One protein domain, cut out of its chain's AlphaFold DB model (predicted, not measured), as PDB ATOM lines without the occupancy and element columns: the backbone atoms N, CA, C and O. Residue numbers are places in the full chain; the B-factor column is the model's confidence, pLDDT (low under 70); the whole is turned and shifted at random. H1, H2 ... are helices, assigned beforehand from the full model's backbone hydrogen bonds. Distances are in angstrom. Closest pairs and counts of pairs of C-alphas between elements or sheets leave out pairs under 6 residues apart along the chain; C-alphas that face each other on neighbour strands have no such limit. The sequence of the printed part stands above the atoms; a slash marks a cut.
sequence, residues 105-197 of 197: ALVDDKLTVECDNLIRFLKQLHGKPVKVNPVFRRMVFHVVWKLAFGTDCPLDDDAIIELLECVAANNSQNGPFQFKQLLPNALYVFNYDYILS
ATOM      1  N   ALA A 105       7.454 -30.480  38.275       60.31
ATOM      2  CA  ALA A 105       7.743 -31.907  38.276       60.31
ATOM      3  C   ALA A 105       8.991 -32.229  37.436       60.31
ATOM      4  O   ALA A 105       9.692 -33.181  37.701       60.31
ATOM      5  N   LEU A 106       9.377 -31.369  36.492       67.06
ATOM      6  CA  LEU A 106      10.454 -31.636  35.542       67.06
ATOM      7  C   LEU A 106      11.822 -31.993  36.164       67.06
ATOM      8  O   LEU A 106      12.530 -32.824  35.598       67.06
ATOM      9  N   VAL A 107      12.214 -31.384  37.291       73.12
ATOM     10  CA  VAL A 107      13.491 -31.719  37.962       73.12
ATOM     11  C   VAL A 107      13.308 -32.833  38.991       73.12
ATOM     12  O   VAL A 107      14.156 -33.720  39.058       73.12
ATOM     13  N   ASP A 108      12.206 -32.825  39.740       74.06
ATOM     14  CA  ASP A 108      11.886 -33.872  40.722       74.06
ATOM     15  C   ASP A 108      11.645 -35.234  40.035       74.06
ATOM     16  O   ASP A 108      12.167 -36.265  40.469       74.06
ATOM     17  N   ASP A 109      10.963 -35.239  38.890       82.94
ATOM     18  CA  ASP A 109      10.778 -36.391  38.005       82.94
ATOM     19  C   ASP A 109      12.127 -36.855  37.461       82.94
ATOM     20  O   ASP A 109      12.425 -38.048  37.472       82.94
ATOM     21  N   LYS A 110      12.985 -35.922  37.024       88.19
ATOM     22  CA  LYS A 110      14.314 -36.282  36.516       88.19
ATOM     23  C   LYS A 110      15.178 -36.905  37.607       88.19
ATOM     24  O   LYS A 110      15.834 -37.907  37.353       88.19
ATOM     25  N   LEU A 111      15.162 -36.348  38.817       87.62
ATOM     26  CA  LEU A 111      15.842 -36.920  39.977       87.62
ATOM     27  C   LEU A 111      15.333 -38.331  40.276       87.62
ATOM     28  O   LEU A 111      16.142 -39.233  40.478       87.62
ATOM     29  N   THR A 112      14.016 -38.533  40.248       88.94
ATOM     30  CA  THR A 112      13.396 -39.850  40.456       88.94
ATOM     31  C   THR A 112      13.855 -40.848  39.392       88.94
ATOM     32  O   THR A 112      14.353 -41.922  39.728       88.94
ATOM     33  N   VAL A 113      13.797 -40.464  38.112       91.06
ATOM     34  CA  VAL A 113      14.252 -41.289  36.983       91.06
ATOM     35  C   VAL A 113      15.726 -41.667  37.115       91.06
ATOM     36  O   VAL A 113      16.083 -42.830  36.916       91.06
ATOM     37  N   GLU A 114      16.596 -40.717  37.462       91.12
ATOM     38  CA  GLU A 114      18.023 -41.009  37.597       91.12
ATOM     39  C   GLU A 114      18.343 -41.856  38.842       91.12
ATOM     40  O   GLU A 114      19.226 -42.715  38.790       91.12
ATOM     41  N   CYS A 115      17.591 -41.701  39.936       91.19
ATOM     42  CA  CYS A 115      17.663 -42.602  41.087       91.19
ATOM     43  C   CYS A 115      17.240 -44.032  40.714       91.19
ATOM     44  O   CYS A 115      17.925 -44.993  41.071       91.19
ATOM     45  N   ASP A 116      16.164 -44.191  39.941       92.94
ATOM     46  CA  ASP A 116      15.721 -45.500  39.457       92.94
ATOM     47  C   ASP A 116      16.737 -46.133  38.501       92.94
ATOM     48  O   ASP A 116      16.992 -47.341  38.573       92.94
ATOM     49  N   ASN A 117      17.351 -45.332  37.622       89.94
ATOM     50  CA  ASN A 117      18.452 -45.767  36.759       89.94
ATOM     51  C   ASN A 117      19.631 -46.278  37.599       89.94
ATOM     52  O   ASN A 117      20.152 -47.362  37.330       89.94
ATOM     53  N   LEU A 118      20.013 -45.540  38.646       89.44
ATOM     54  CA  LEU A 118      21.076 -45.931  39.569       89.44
ATOM     55  C   LEU A 118      20.752 -47.250  40.280       89.44
ATOM     56  O   LEU A 118      21.585 -48.156  40.301       89.44
ATOM     57  N   ILE A 119      19.543 -47.398  40.828       90.19
ATOM     58  CA  ILE A 119      19.120 -48.629  41.512       90.19
ATOM     59  C   ILE A 119      19.146 -49.818  40.544       90.19
ATOM     60  O   ILE A 119      19.635 -50.892  40.906       90.19
ATOM     61  N   ARG A 120      18.653 -49.644  39.310       90.81
ATOM     62  CA  ARG A 120      18.698 -50.685  38.270       90.81
ATOM     63  C   ARG A 120      20.130 -51.089  37.936       90.81
ATOM     64  O   ARG A 120      20.430 -52.281  37.939       90.81
ATOM     65  N   PHE A 121      21.016 -50.117  37.728       87.62
ATOM     66  CA  PHE A 121      22.436 -50.359  37.486       87.62
ATOM     67  C   PHE A 121      23.085 -51.137  38.643       87.62
ATOM     68  O   PHE A 121      23.736 -52.157  38.420       87.62
ATOM     69  N   LEU A 122      22.850 -50.726  39.894       88.19
ATOM     70  CA  LEU A 122      23.405 -51.402  41.070       88.19
ATOM     71  C   LEU A 122      22.891 -52.841  41.224       88.19
ATOM     72  O   LEU A 122      23.671 -53.730  41.566       88.19
ATOM     73  N   LYS A 123      21.610 -53.099  40.928       90.94
ATOM     74  CA  LYS A 123      21.040 -54.458  40.939       90.94
ATOM     75  C   LYS A 123      21.714 -55.371  39.909       90.94
ATOM     76  O   LYS A 123      22.017 -56.517  40.228       90.94
ATOM     77  N   GLN A 124      22.008 -54.861  38.711       91.00
ATOM     78  CA  GLN A 124      22.667 -55.624  37.640       91.00
ATOM     79  C   GLN A 124      24.117 -56.012  37.964       91.00
ATOM     80  O   GLN A 124      24.635 -56.993  37.425       91.00
ATOM     81  N   LEU A 125      24.779 -55.279  38.863       87.44
ATOM     82  CA  LEU A 125      26.147 -55.587  39.275       87.44
ATOM     83  C   LEU A 125      26.251 -56.843  40.150       87.44
ATOM     84  O   LEU A 125      27.358 -57.351  40.310       87.44
ATOM     85  N   HIS A 126      25.145 -57.360  40.705       87.62
ATOM     86  CA  HIS A 126      25.120 -58.572  41.540       87.62
ATOM     87  C   HIS A 126      26.199 -58.583  42.646       87.62
ATOM     88  O   HIS A 126      26.880 -59.582  42.863       87.62
ATOM     89  N   GLY A 127      26.400 -57.443  43.317       85.94
ATOM     90  CA  GLY A 127      27.384 -57.305  44.400       85.94
ATOM     91  C   GLY A 127      28.841 -57.154  43.949       85.94
ATOM     92  O   GLY A 127      29.733 -57.100  44.794       85.94
ATOM     93  N   LYS A 128      29.112 -57.051  42.641       91.81
ATOM     94  CA  LYS A 128      30.462 -56.765  42.143       91.81
ATOM     95  C   LYS A 128      30.927 -55.373  42.594       91.81
ATOM     96  O   LYS A 128      30.143 -54.422  42.538       91.81
ATOM     97  N   PRO A 129      32.206 -55.218  42.982       90.12
ATOM     98  CA  PRO A 129      32.770 -53.910  43.285       90.12
ATOM     99  C   PRO A 129      32.645 -52.953  42.095       90.12
ATOM    100  O   PRO A 129      33.005 -53.299  40.969       90.12
ATOM    101  N   VAL A 130      32.184 -51.729  42.354       86.81
ATOM    102  CA  VAL A 130      32.065 -50.674  41.343       86.81
ATOM    103  C   VAL A 130      32.688 -49.378  41.835       86.81
ATOM    104  O   VAL A 130      32.596 -49.012  43.009       86.81
ATOM    105  N   LYS A 131      33.315 -48.644  40.916       86.19
ATOM    106  CA  LYS A 131      33.721 -47.263  41.170       86.19
ATOM    107  C   LYS A 131      32.470 -46.387  41.134       86.19
ATOM    108  O   LYS A 131      31.930 -46.127  40.068       86.19
ATOM    109  N   VAL A 132      32.021 -45.920  42.296       84.88
ATOM    110  CA  VAL A 132      30.779 -45.134  42.422       84.88
ATOM    111  C   VAL A 132      30.896 -43.699  41.898       84.88
ATOM    112  O   VAL A 132      29.906 -43.113  41.472       84.88
ATOM    113  N   ASN A 133      32.105 -43.125  41.891       84.56
ATOM    114  CA  ASN A 133      32.317 -41.724  41.509       84.56
ATOM    115  C   ASN A 133      31.830 -41.392  40.084       84.56
ATOM    116  O   ASN A 133      31.086 -40.421  39.950       84.56
ATOM    117  N   PRO A 134      32.199 -42.147  39.028       82.38
ATOM    118  CA  PRO A 134      31.672 -41.913  37.680       82.38
ATOM    119  C   PRO A 134      30.143 -41.985  37.611       82.38
ATOM    120  O   PRO A 134      29.516 -41.135  36.986       82.38
ATOM    121  N   VAL A 135      29.541 -42.939  38.327       84.31
ATOM    122  CA  VAL A 135      28.089 -43.158  38.333       84.31
ATOM    123  C   VAL A 135      27.354 -41.949  38.918       84.31
ATOM    124  O   VAL A 135      26.451 -41.403  38.287       84.31
ATOM    125  N   PHE A 136      27.780 -41.466  40.089       87.44
ATOM    126  CA  PHE A 136      27.178 -40.276  40.699       87.44
ATOM    127  C   PHE A 136      27.413 -39.011  39.878       87.44
ATOM    128  O   PHE A 136      26.514 -38.183  39.752       87.44
ATOM    129  N   ARG A 137      28.609 -38.851  39.302       86.31
ATOM    130  CA  ARG A 137      28.917 -37.699  38.448       86.31
ATOM    131  C   ARG A 137      27.997 -37.632  37.233       86.31
ATOM    132  O   ARG A 137      27.491 -36.554  36.936       86.31
ATOM    133  N   ARG A 138      27.742 -38.772  36.588       86.62
ATOM    134  CA  ARG A 138      26.796 -38.885  35.472       86.62
ATOM    135  C   ARG A 138      25.378 -38.500  35.892       86.62
ATOM    136  O   ARG A 138      24.768 -37.645  35.258       86.62
ATOM    137  N   MET A 139      24.881 -39.083  36.984       89.31
ATOM    138  CA  MET A 139      23.556 -38.769  37.533       89.31
ATOM    139  C   MET A 139      23.389 -37.260  37.764       89.31
ATOM    140  O   MET A 139      22.434 -36.650  37.287       89.31
ATOM    141  N   VAL A 140      24.357 -36.638  38.447       89.75
ATOM    142  CA  VAL A 140      24.354 -35.190  38.701       89.75
ATOM    143  C   VAL A 140      24.378 -34.399  37.392       89.75
ATOM    144  O   VAL A 140      23.655 -33.412  37.275       89.75
ATOM    145  N   PHE A 141      25.159 -34.829  36.397       92.25
ATOM    146  CA  PHE A 141      25.243 -34.148  35.107       92.25
ATOM    147  C   PHE A 141      23.892 -34.112  34.382       92.25
ATOM    148  O   PHE A 141      23.476 -33.040  33.951       92.25
ATOM    149  N   HIS A 142      23.164 -35.231  34.308       91.69
ATOM    150  CA  HIS A 142      21.843 -35.263  33.666       91.69
ATOM    151  C   HIS A 142      20.813 -34.377  34.374       91.69
ATOM    152  O   HIS A 142      20.032 -33.696  33.707       91.69
ATOM    153  N   VAL A 143      20.819 -34.348  35.710       89.88
ATOM    154  CA  VAL A 143      19.923 -33.483  36.495       89.88
ATOM    155  C   VAL A 143      20.255 -32.010  36.260       89.88
ATOM    156  O   VAL A 143      19.362 -31.211  35.978       89.88
ATOM    157  N   VAL A 144      21.539 -31.642  36.324       89.44
ATOM    158  CA  VAL A 144      21.990 -30.264  36.078       89.44
ATOM    159  C   VAL A 144      21.713 -29.846  34.635       89.44
ATOM    160  O   VAL A 144      21.281 -28.718  34.414       89.44
ATOM    161  N   TRP A 145      21.896 -30.740  33.660       91.75
ATOM    162  CA  TRP A 145      21.559 -30.483  32.261       91.75
ATOM    163  C   TRP A 145      20.069 -30.191  32.097       91.75
ATOM    164  O   TRP A 145      19.703 -29.172  31.514       91.75
ATOM    165  N   LYS A 146      19.205 -31.040  32.665       88.31
ATOM    166  CA  LYS A 146      17.751 -30.855  32.617       88.31
ATOM    167  C   LYS A 146      17.329 -29.538  33.267       88.31
ATOM    168  O   LYS A 146      16.496 -28.828  32.715       88.31
ATOM    169  N   LEU A 147      17.946 -29.179  34.391       85.69
ATOM    170  CA  LEU A 147      17.712 -27.906  35.073       85.69
ATOM    171  C   LEU A 147      18.187 -26.697  34.248       85.69
ATOM    172  O   LEU A 147      17.511 -25.672  34.223       85.69
ATOM    173  N   ALA A 148      19.345 -26.797  33.592       85.69
ATOM    174  CA  ALA A 148      19.950 -25.691  32.852       85.69
ATOM    175  C   ALA A 148      19.314 -25.465  31.472       85.69
ATOM    176  O   ALA A 148      19.145 -24.319  31.060       85.69
ATOM    177  N   PHE A 149      18.967 -26.543  30.763       87.38
ATOM    178  CA  PHE A 149      18.517 -26.505  29.367       87.38
ATOM    179  C   PHE A 149      17.047 -26.905  29.179       87.38
ATOM    180  O   PHE A 149      16.506 -26.732  28.090       87.38
ATOM    181  N   GLY A 150      16.388 -27.459  30.200       85.38
ATOM    182  CA  GLY A 150      15.000 -27.940  30.124       85.38
ATOM    183  C   GLY A 150      14.817 -29.255  29.353       85.38
ATOM    184  O   GLY A 150      13.737 -29.847  29.374       85.38
ATOM    185  N   THR A 151      15.864 -29.758  28.701       89.19
ATOM    186  CA  THR A 151      15.840 -30.960  27.857       89.19
ATOM    187  C   THR A 151      16.632 -32.098  28.481       89.19
ATOM    188  O   THR A 151      17.408 -31.895  29.410       89.19
ATOM    189  N   ASP A 152      16.415 -33.322  28.011       90.12
ATOM    190  CA  ASP A 152      17.299 -34.426  28.372       90.12
ATOM    191  C   ASP A 152      18.649 -34.274  27.668       90.12
ATOM    192  O   ASP A 152      18.739 -33.721  26.571       90.12
ATOM    193  N   CYS A 153      19.713 -34.717  28.338       91.94
ATOM    194  CA  CYS A 153      21.059 -34.611  27.792       91.94
ATOM    195  C   CYS A 153      21.200 -35.549  26.584       91.94
ATOM    196  O   CYS A 153      20.955 -36.745  26.745       91.94
ATOM    197  N   PRO A 154      21.596 -35.038  25.403       93.19
ATOM    198  CA  PRO A 154      21.790 -35.861  24.213       93.19
ATOM    199  C   PRO A 154      23.165 -36.538  24.181       93.19
ATOM    200  O   PRO A 154      23.407 -37.363  23.307       93.19
ATOM    201  N   LEU A 155      24.078 -36.147  25.077       91.62
ATOM    202  CA  LEU A 155      25.423 -36.704  25.141       91.62
ATOM    203  C   LEU A 155      25.369 -38.122  25.702       91.62
ATOM    204  O   LEU A 155      24.636 -38.391  26.658       91.62
ATOM    205  N   ASP A 156      26.167 -39.003  25.112       89.75
ATOM    206  CA  ASP A 156      26.398 -40.335  25.649       89.75
ATOM    207  C   ASP A 156      27.327 -40.300  26.874       89.75
ATOM    208  O   ASP A 156      27.879 -39.266  27.267       89.75
ATOM    209  N   ASP A 157      27.460 -41.458  27.516       83.00
ATOM    210  CA  ASP A 157      28.203 -41.589  28.766       83.00
ATOM    211  C   ASP A 157      29.693 -41.272  28.590       83.00
ATOM    212  O   ASP A 157      30.287 -40.652  29.476       83.00
ATOM    213  N   ASP A 158      30.285 -41.645  27.455       87.69
ATOM    214  CA  ASP A 158      31.706 -41.433  27.179       87.69
ATOM    215  C   ASP A 158      32.002 -39.942  26.971       87.69
ATOM    216  O   ASP A 158      32.922 -39.405  27.595       87.69
ATOM    217  N   ALA A 159      31.161 -39.235  26.211       91.00
ATOM    218  CA  ALA A 159      31.267 -37.791  26.018       91.00
ATOM    219  C   ALA A 159      31.070 -37.013  27.332       91.00
ATOM    220  O   ALA A 159      31.758 -36.019  27.588       91.00
ATOM    221  N   ILE A 160      30.151 -37.459  28.201       90.50
ATOM    222  CA  ILE A 160      29.965 -36.860  29.532       90.50
ATOM    223  C   ILE A 160      31.218 -37.062  30.390       90.50
ATOM    224  O   ILE A 160      31.664 -36.125  31.060       90.50
ATOM    225  N   ILE A 161      31.791 -38.269  30.393       86.38
ATOM    226  CA  ILE A 161      33.005 -38.575  31.156       86.38
ATOM    227  C   ILE A 161      34.169 -37.713  30.666       86.38
ATOM    228  O   ILE A 161      34.796 -37.042  31.488       86.38
ATOM    229  N   GLU A 162      34.403 -37.662  29.356       89.94
ATOM    230  CA  GLU A 162      35.465 -36.858  28.751       89.94
ATOM    231  C   GLU A 162      35.321 -35.374  29.117       89.94
ATOM    232  O   GLU A 162      36.278 -34.737  29.570       89.94
ATOM    233  N   LEU A 163      34.108 -34.822  29.018       89.50
ATOM    234  CA  LEU A 163      33.836 -33.439  29.400       89.50
ATOM    235  C   LEU A 163      34.150 -33.181  30.881       89.50
ATOM    236  O   LEU A 163      34.783 -32.180  31.231       89.50
ATOM    237  N   LEU A 164      33.723 -34.076  31.773       86.69
ATOM    238  CA  LEU A 164      33.976 -33.952  33.210       86.69
ATOM    239  C   LEU A 164      35.464 -34.091  33.554       86.69
ATOM    240  O   LEU A 164      35.944 -33.430  34.481       86.69
ATOM    241  N   GLU A 165      36.196 -34.923  32.819       86.81
ATOM    242  CA  GLU A 165      37.646 -35.045  32.933       86.81
ATOM    243  C   GLU A 165      38.353 -33.784  32.443       86.81
ATOM    244  O   GLU A 165      39.225 -33.283  33.151       86.81
ATOM    245  N   CYS A 166      37.915 -33.190  31.332       86.38
ATOM    246  CA  CYS A 166      38.434 -31.912  30.844       86.38
ATOM    247  C   CYS A 166      38.234 -30.791  31.874       86.38
ATOM    248  O   CYS A 166      39.160 -30.029  32.168       86.38
ATOM    249  N   VAL A 167      37.049 -30.713  32.491       82.31
ATOM    250  CA  VAL A 167      36.764 -29.746  33.565       82.31
ATOM    251  C   VAL A 167      37.662 -29.988  34.780       82.31
ATOM    252  O   VAL A 167      38.210 -29.039  35.352       82.31
ATOM    253  N   ALA A 168      37.845 -31.246  35.187       80.75
ATOM    254  CA  ALA A 168      38.720 -31.597  36.305       80.75
ATOM    255  C   ALA A 168      40.195 -31.279  36.005       80.75
ATOM    256  O   ALA A 168      40.882 -30.700  36.853       80.75
ATOM    257  N   ALA A 169      40.662 -31.600  34.798       81.56
ATOM    258  CA  ALA A 169      42.010 -31.328  34.325       81.56
ATOM    259  C   ALA A 169      42.283 -29.822  34.312       81.56
ATOM    260  O   ALA A 169      43.246 -29.390  34.945       81.56
ATOM    261  N   ASN A 170      41.387 -29.023  33.722       78.25
ATOM    262  CA  ASN A 170      41.476 -27.562  33.728       78.25
ATOM    263  C   ASN A 170      41.610 -27.020  35.161       78.25
ATOM    264  O   ASN A 170      42.553 -26.301  35.483       78.25
ATOM    265  N   ASN A 171      40.733 -27.444  36.076       72.94
ATOM    266  CA  ASN A 171      40.797 -27.008  37.472       72.94
ATOM    267  C   ASN A 171      42.116 -27.392  38.167       72.94
ATOM    268  O   ASN A 171      42.634 -26.608  38.962       72.94
ATOM    269  N   SER A 172      42.679 -28.566  37.862       72.62
ATOM    270  CA  SER A 172      43.954 -29.017  38.437       72.62
ATOM    271  C   SER A 172      45.172 -28.275  37.869       72.62
ATOM    272  O   SER A 172      46.083 -27.917  38.618       72.62
ATOM    273  N   GLN A 173      45.170 -27.980  36.567       70.81
ATOM    274  CA  GLN A 173      46.258 -27.290  35.869       70.81
ATOM    275  C   GLN A 173      46.276 -25.782  36.145       70.81
ATOM    276  O   GLN A 173      47.297 -25.130  35.945       70.81
ATOM    277  N   ASN A 174      45.187 -25.223  36.680       67.75
ATOM    278  CA  ASN A 174      45.106 -23.808  37.042       67.75
ATOM    279  C   ASN A 174      45.864 -23.441  38.334       67.75
ATOM    280  O   ASN A 174      46.074 -22.257  38.599       67.75
ATOM    281  N   GLY A 175      46.325 -24.420  39.122       63.97
ATOM    282  CA  GLY A 175      47.044 -24.190  40.386       63.97
ATOM    283  C   GLY A 175      48.282 -23.276  40.273       63.97
ATOM    284  O   GLY A 175      48.375 -22.293  41.010       63.97
ATOM    285  N   PRO A 176      49.219 -23.511  39.333       64.69
ATOM    286  CA  PRO A 176      50.381 -22.639  39.118       64.69
ATOM    287  C   PRO A 176      50.028 -21.187  38.752       64.69
ATOM    288  O   PRO A 176      50.752 -20.257  39.112       64.69
ATOM    289  N   PHE A 177      48.903 -20.962  38.072       63.41
ATOM    290  CA  PHE A 177      48.440 -19.616  37.723       63.41
ATOM    291  C   PHE A 177      47.855 -18.867  38.929       63.41
ATOM    292  O   PHE A 177      48.014 -17.650  39.026       63.41
ATOM    293  N   GLN A 178      47.258 -19.584  39.888       67.31
ATOM    294  CA  GLN A 178      46.842 -19.000  41.167       67.31
ATOM    295  C   GLN A 178      48.048 -18.527  41.987       67.31
ATOM    296  O   GLN A 178      47.976 -17.483  42.628       67.31
ATOM    297  N   PHE A 179      49.181 -19.236  41.928       70.19
ATOM    298  CA  PHE A 179      50.410 -18.787  42.591       70.19
ATOM    299  C   PHE A 179      50.960 -17.491  41.975       70.19
ATOM    300  O   PHE A 179      51.288 -16.561  42.708       70.19
ATOM    301  N   LYS A 180      50.991 -17.383  40.635       68.69
ATOM    302  CA  LYS A 180      51.407 -16.144  39.943       68.69
ATOM    303  C   LYS A 180      50.578 -14.933  40.364       68.69
ATOM    304  O   LYS A 180      51.117 -13.841  40.492       68.69
ATOM    305  N   GLN A 181      49.289 -15.126  40.630       73.25
ATOM    306  CA  GLN A 181      48.409 -14.057  41.089       73.25
ATOM    307  C   GLN A 181      48.792 -13.492  42.470       73.25
ATOM    308  O   GLN A 181      48.494 -12.337  42.776       73.25
ATOM    309  N   LEU A 182      49.452 -14.290  43.309       73.94
ATOM    310  CA  LEU A 182      49.900 -13.847  44.625       73.94
ATOM    311  C   LEU A 182      51.194 -13.029  44.554       73.94
ATOM    312  O   LEU A 182      51.520 -12.368  45.535       73.94
ATOM    313  N   LEU A 183      51.915 -13.031  43.426       77.75
ATOM    314  CA  LEU A 183      53.158 -12.273  43.278       77.75
ATOM    315  C   LEU A 183      52.919 -10.749  43.342       77.75
ATOM    316  O   LEU A 183      51.848 -10.257  42.970       77.75
ATOM    317  N   PRO A 184      53.911  -9.965  43.805       72.62
ATOM    318  CA  PRO A 184      53.821  -8.511  43.799       72.62
ATOM    319  C   PRO A 184      53.682  -7.964  42.374       72.62
ATOM    320  O   PRO A 184      54.417  -8.358  41.471       72.62
ATOM    321  N   ASN A 185      52.797  -6.980  42.190       64.75
ATOM    322  CA  ASN A 185      52.549  -6.352  40.888       64.75
ATOM    323  C   ASN A 185      53.800  -5.652  40.308       64.75
ATOM    324  O   ASN A 185      53.877  -5.457  39.103       64.75
ATOM    325  N   ALA A 186      54.792  -5.312  41.143       59.81
ATOM    326  CA  ALA A 186      56.042  -4.670  40.724       59.81
ATOM    327  C   ALA A 186      56.904  -5.535  39.781       59.81
ATOM    328  O   ALA A 186      57.762  -5.005  39.088       59.81
ATOM    329  N   LEU A 187      56.664  -6.850  39.726       51.88
ATOM    330  CA  LEU A 187      57.343  -7.764  38.797       51.88
ATOM    331  C   LEU A 187      56.669  -7.832  37.414       51.88
ATOM    332  O   LEU A 187      57.200  -8.468  36.507       51.88
ATOM    333  N   TYR A 188      55.513  -7.181  37.241       49.81
ATOM    334  CA  TYR A 188      54.721  -7.178  36.013       49.81
ATOM    335  C   TYR A 188      54.519  -5.745  35.501       49.81
ATOM    336  O   TYR A 188      53.394  -5.277  35.345       49.81
ATOM    337  N   VAL A 189      55.618  -5.042  35.213       40.28
ATOM    338  CA  VAL A 189      55.594  -3.885  34.303       40.28
ATOM    339  C   VAL A 189      55.589  -4.431  32.872       40.28
ATOM    340  O   VAL A 189      56.591  -4.401  32.172       40.28
ATOM    341  N   PHE A 190      54.470  -5.017  32.453       40.56
ATOM    342  CA  PHE A 190      54.198  -5.289  31.044       40.56
ATOM    343  C   PHE A 190      52.767  -4.844  30.750       40.56
ATOM    344  O   PHE A 190      51.830  -5.245  31.438       40.56
ATOM    345  N   ASN A 191      52.648  -3.959  29.758       38.50
ATOM    346  CA  ASN A 191      51.420  -3.330  29.284       38.50
ATOM    347  C   ASN A 191      50.277  -4.344  29.139       38.50
ATOM    348  O   ASN A 191      50.282  -5.170  28.227       38.50
ATOM    349  N   TYR A 192      49.266  -4.234  30.002       41.47
ATOM    350  CA  TYR A 192      48.006  -4.972  29.864       41.47
ATOM    351  C   TYR A 192      47.167  -4.502  28.659       41.47
ATOM    352  O   TYR A 192      46.195  -5.169  28.310       41.47
ATOM    353  N   ASP A 193      47.567  -3.415  27.995       39.19
ATOM    354  CA  ASP A 193      46.863  -2.848  26.838       39.19
ATOM    355  C   ASP A 193      47.157  -3.566  25.507       39.19
ATOM    356  O   ASP A 193      46.478  -3.308  24.521       39.19
ATOM    357  N   TYR A 194      48.114  -4.502  25.456       34.38
ATOM    358  CA  TYR A 194      48.531  -5.150  24.197       34.38
ATOM    359  C   TYR A 194      47.997  -6.576  23.968       34.38
ATOM    360  O   TYR A 194      48.349  -7.198  22.971       34.38
ATOM    361  N   ILE A 195      47.156  -7.118  24.858       35.78
ATOM    362  CA  ILE A 195      46.597  -8.486  24.710       35.78
ATOM    363  C   ILE A 195      45.091  -8.464  24.356       35.78
ATOM    364  O   ILE A 195      44.461  -9.509  24.226       35.78
ATOM    365  N   LEU A 196      44.488  -7.283  24.171       35.75
ATOM    366  CA  LEU A 196      43.052  -7.136  23.882       35.75
ATOM    367  C   LEU A 196      42.734  -6.271  22.645       35.75
ATOM    368  O   LEU A 196      41.646  -5.702  22.581       35.75
ATOM    369  N   SER A 197      43.640  -6.207  21.664       31.59
ATOM    370  CA  SER A 197      43.299  -5.793  20.291       31.59
ATOM    371  C   SER A 197      42.998  -7.005  19.421       31.59
ATOM    372  O   SER A 197      43.902  -7.871  19.349       31.59
TER     373      SER A 197
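This is residues 105 to 197 of the 197 residues of an uncharacterized protein of Rodentolepis nana (UniProt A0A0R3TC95). A helical hairpin, H1 and H2 side by side, forms a compact body at one end, and a long arm leaves it: H3 starts beside H2, crosswise to it, and leads outward to short H4 and a tail without named elements. Residues 165 to 197 stick out from this body, as do residues 123 to 129 in the turn between H1 and H2; without these two stretches the body has 53 residues and spans 31 by 24 by 13 A. The printed part has 93 residues with four named helices, H1 to H4 in chain order, and no named strand; the class is all helix. The whole is extended, with a radius of gyration of the C-alphas of 20.7 A and spans of 62 by 33 by 20 A.

H1, residues 105 to 124, touches H2, residues 132 to 149, closest at the C-alphas of Glu 114 and Met 139, 6.0 A apart. This hairpin has a shallow tilt of 21 degrees, and its helices run opposite ways. H3, residues 157 to 173, touches H2 and is about perpendicular to it at 84 degrees. The closest C-alphas of the two are those of Arg 138 and Ile 160, 7.0 A apart; H3 touches H2 with residues 157 to 161 alone, and H2 touches H3 with residues 134 to 141 alone. H4, residues 175 to 182, and H3 meet only through their link. H1 is apart from H3 and H4, and H2 from H4. Each O i to N i+4 pair is within hydrogen-bond range in H1, H2 and H3, and 3 of 4 are in H4.

H1 begins at C-alpha 105 (7.743, -31.907, 38.276) and is 28.0 A long from first to last C-alpha; H2 is 25.8 A, H3 24.1 A and H4 11.5 A. H4 ends at C-alpha 182 (49.900, -13.847, 44.625).

The two C-alphas farthest apart, those of His 126 and Val 189, are 63.0 A apart. The printed part has no cut. The link from H3 to H4 is tight, and the other two are short. Mean pLDDT of the printed part is 78.2; it is under 70 at residues 105 to 106, 174 to 178, 180 and 185 to 197.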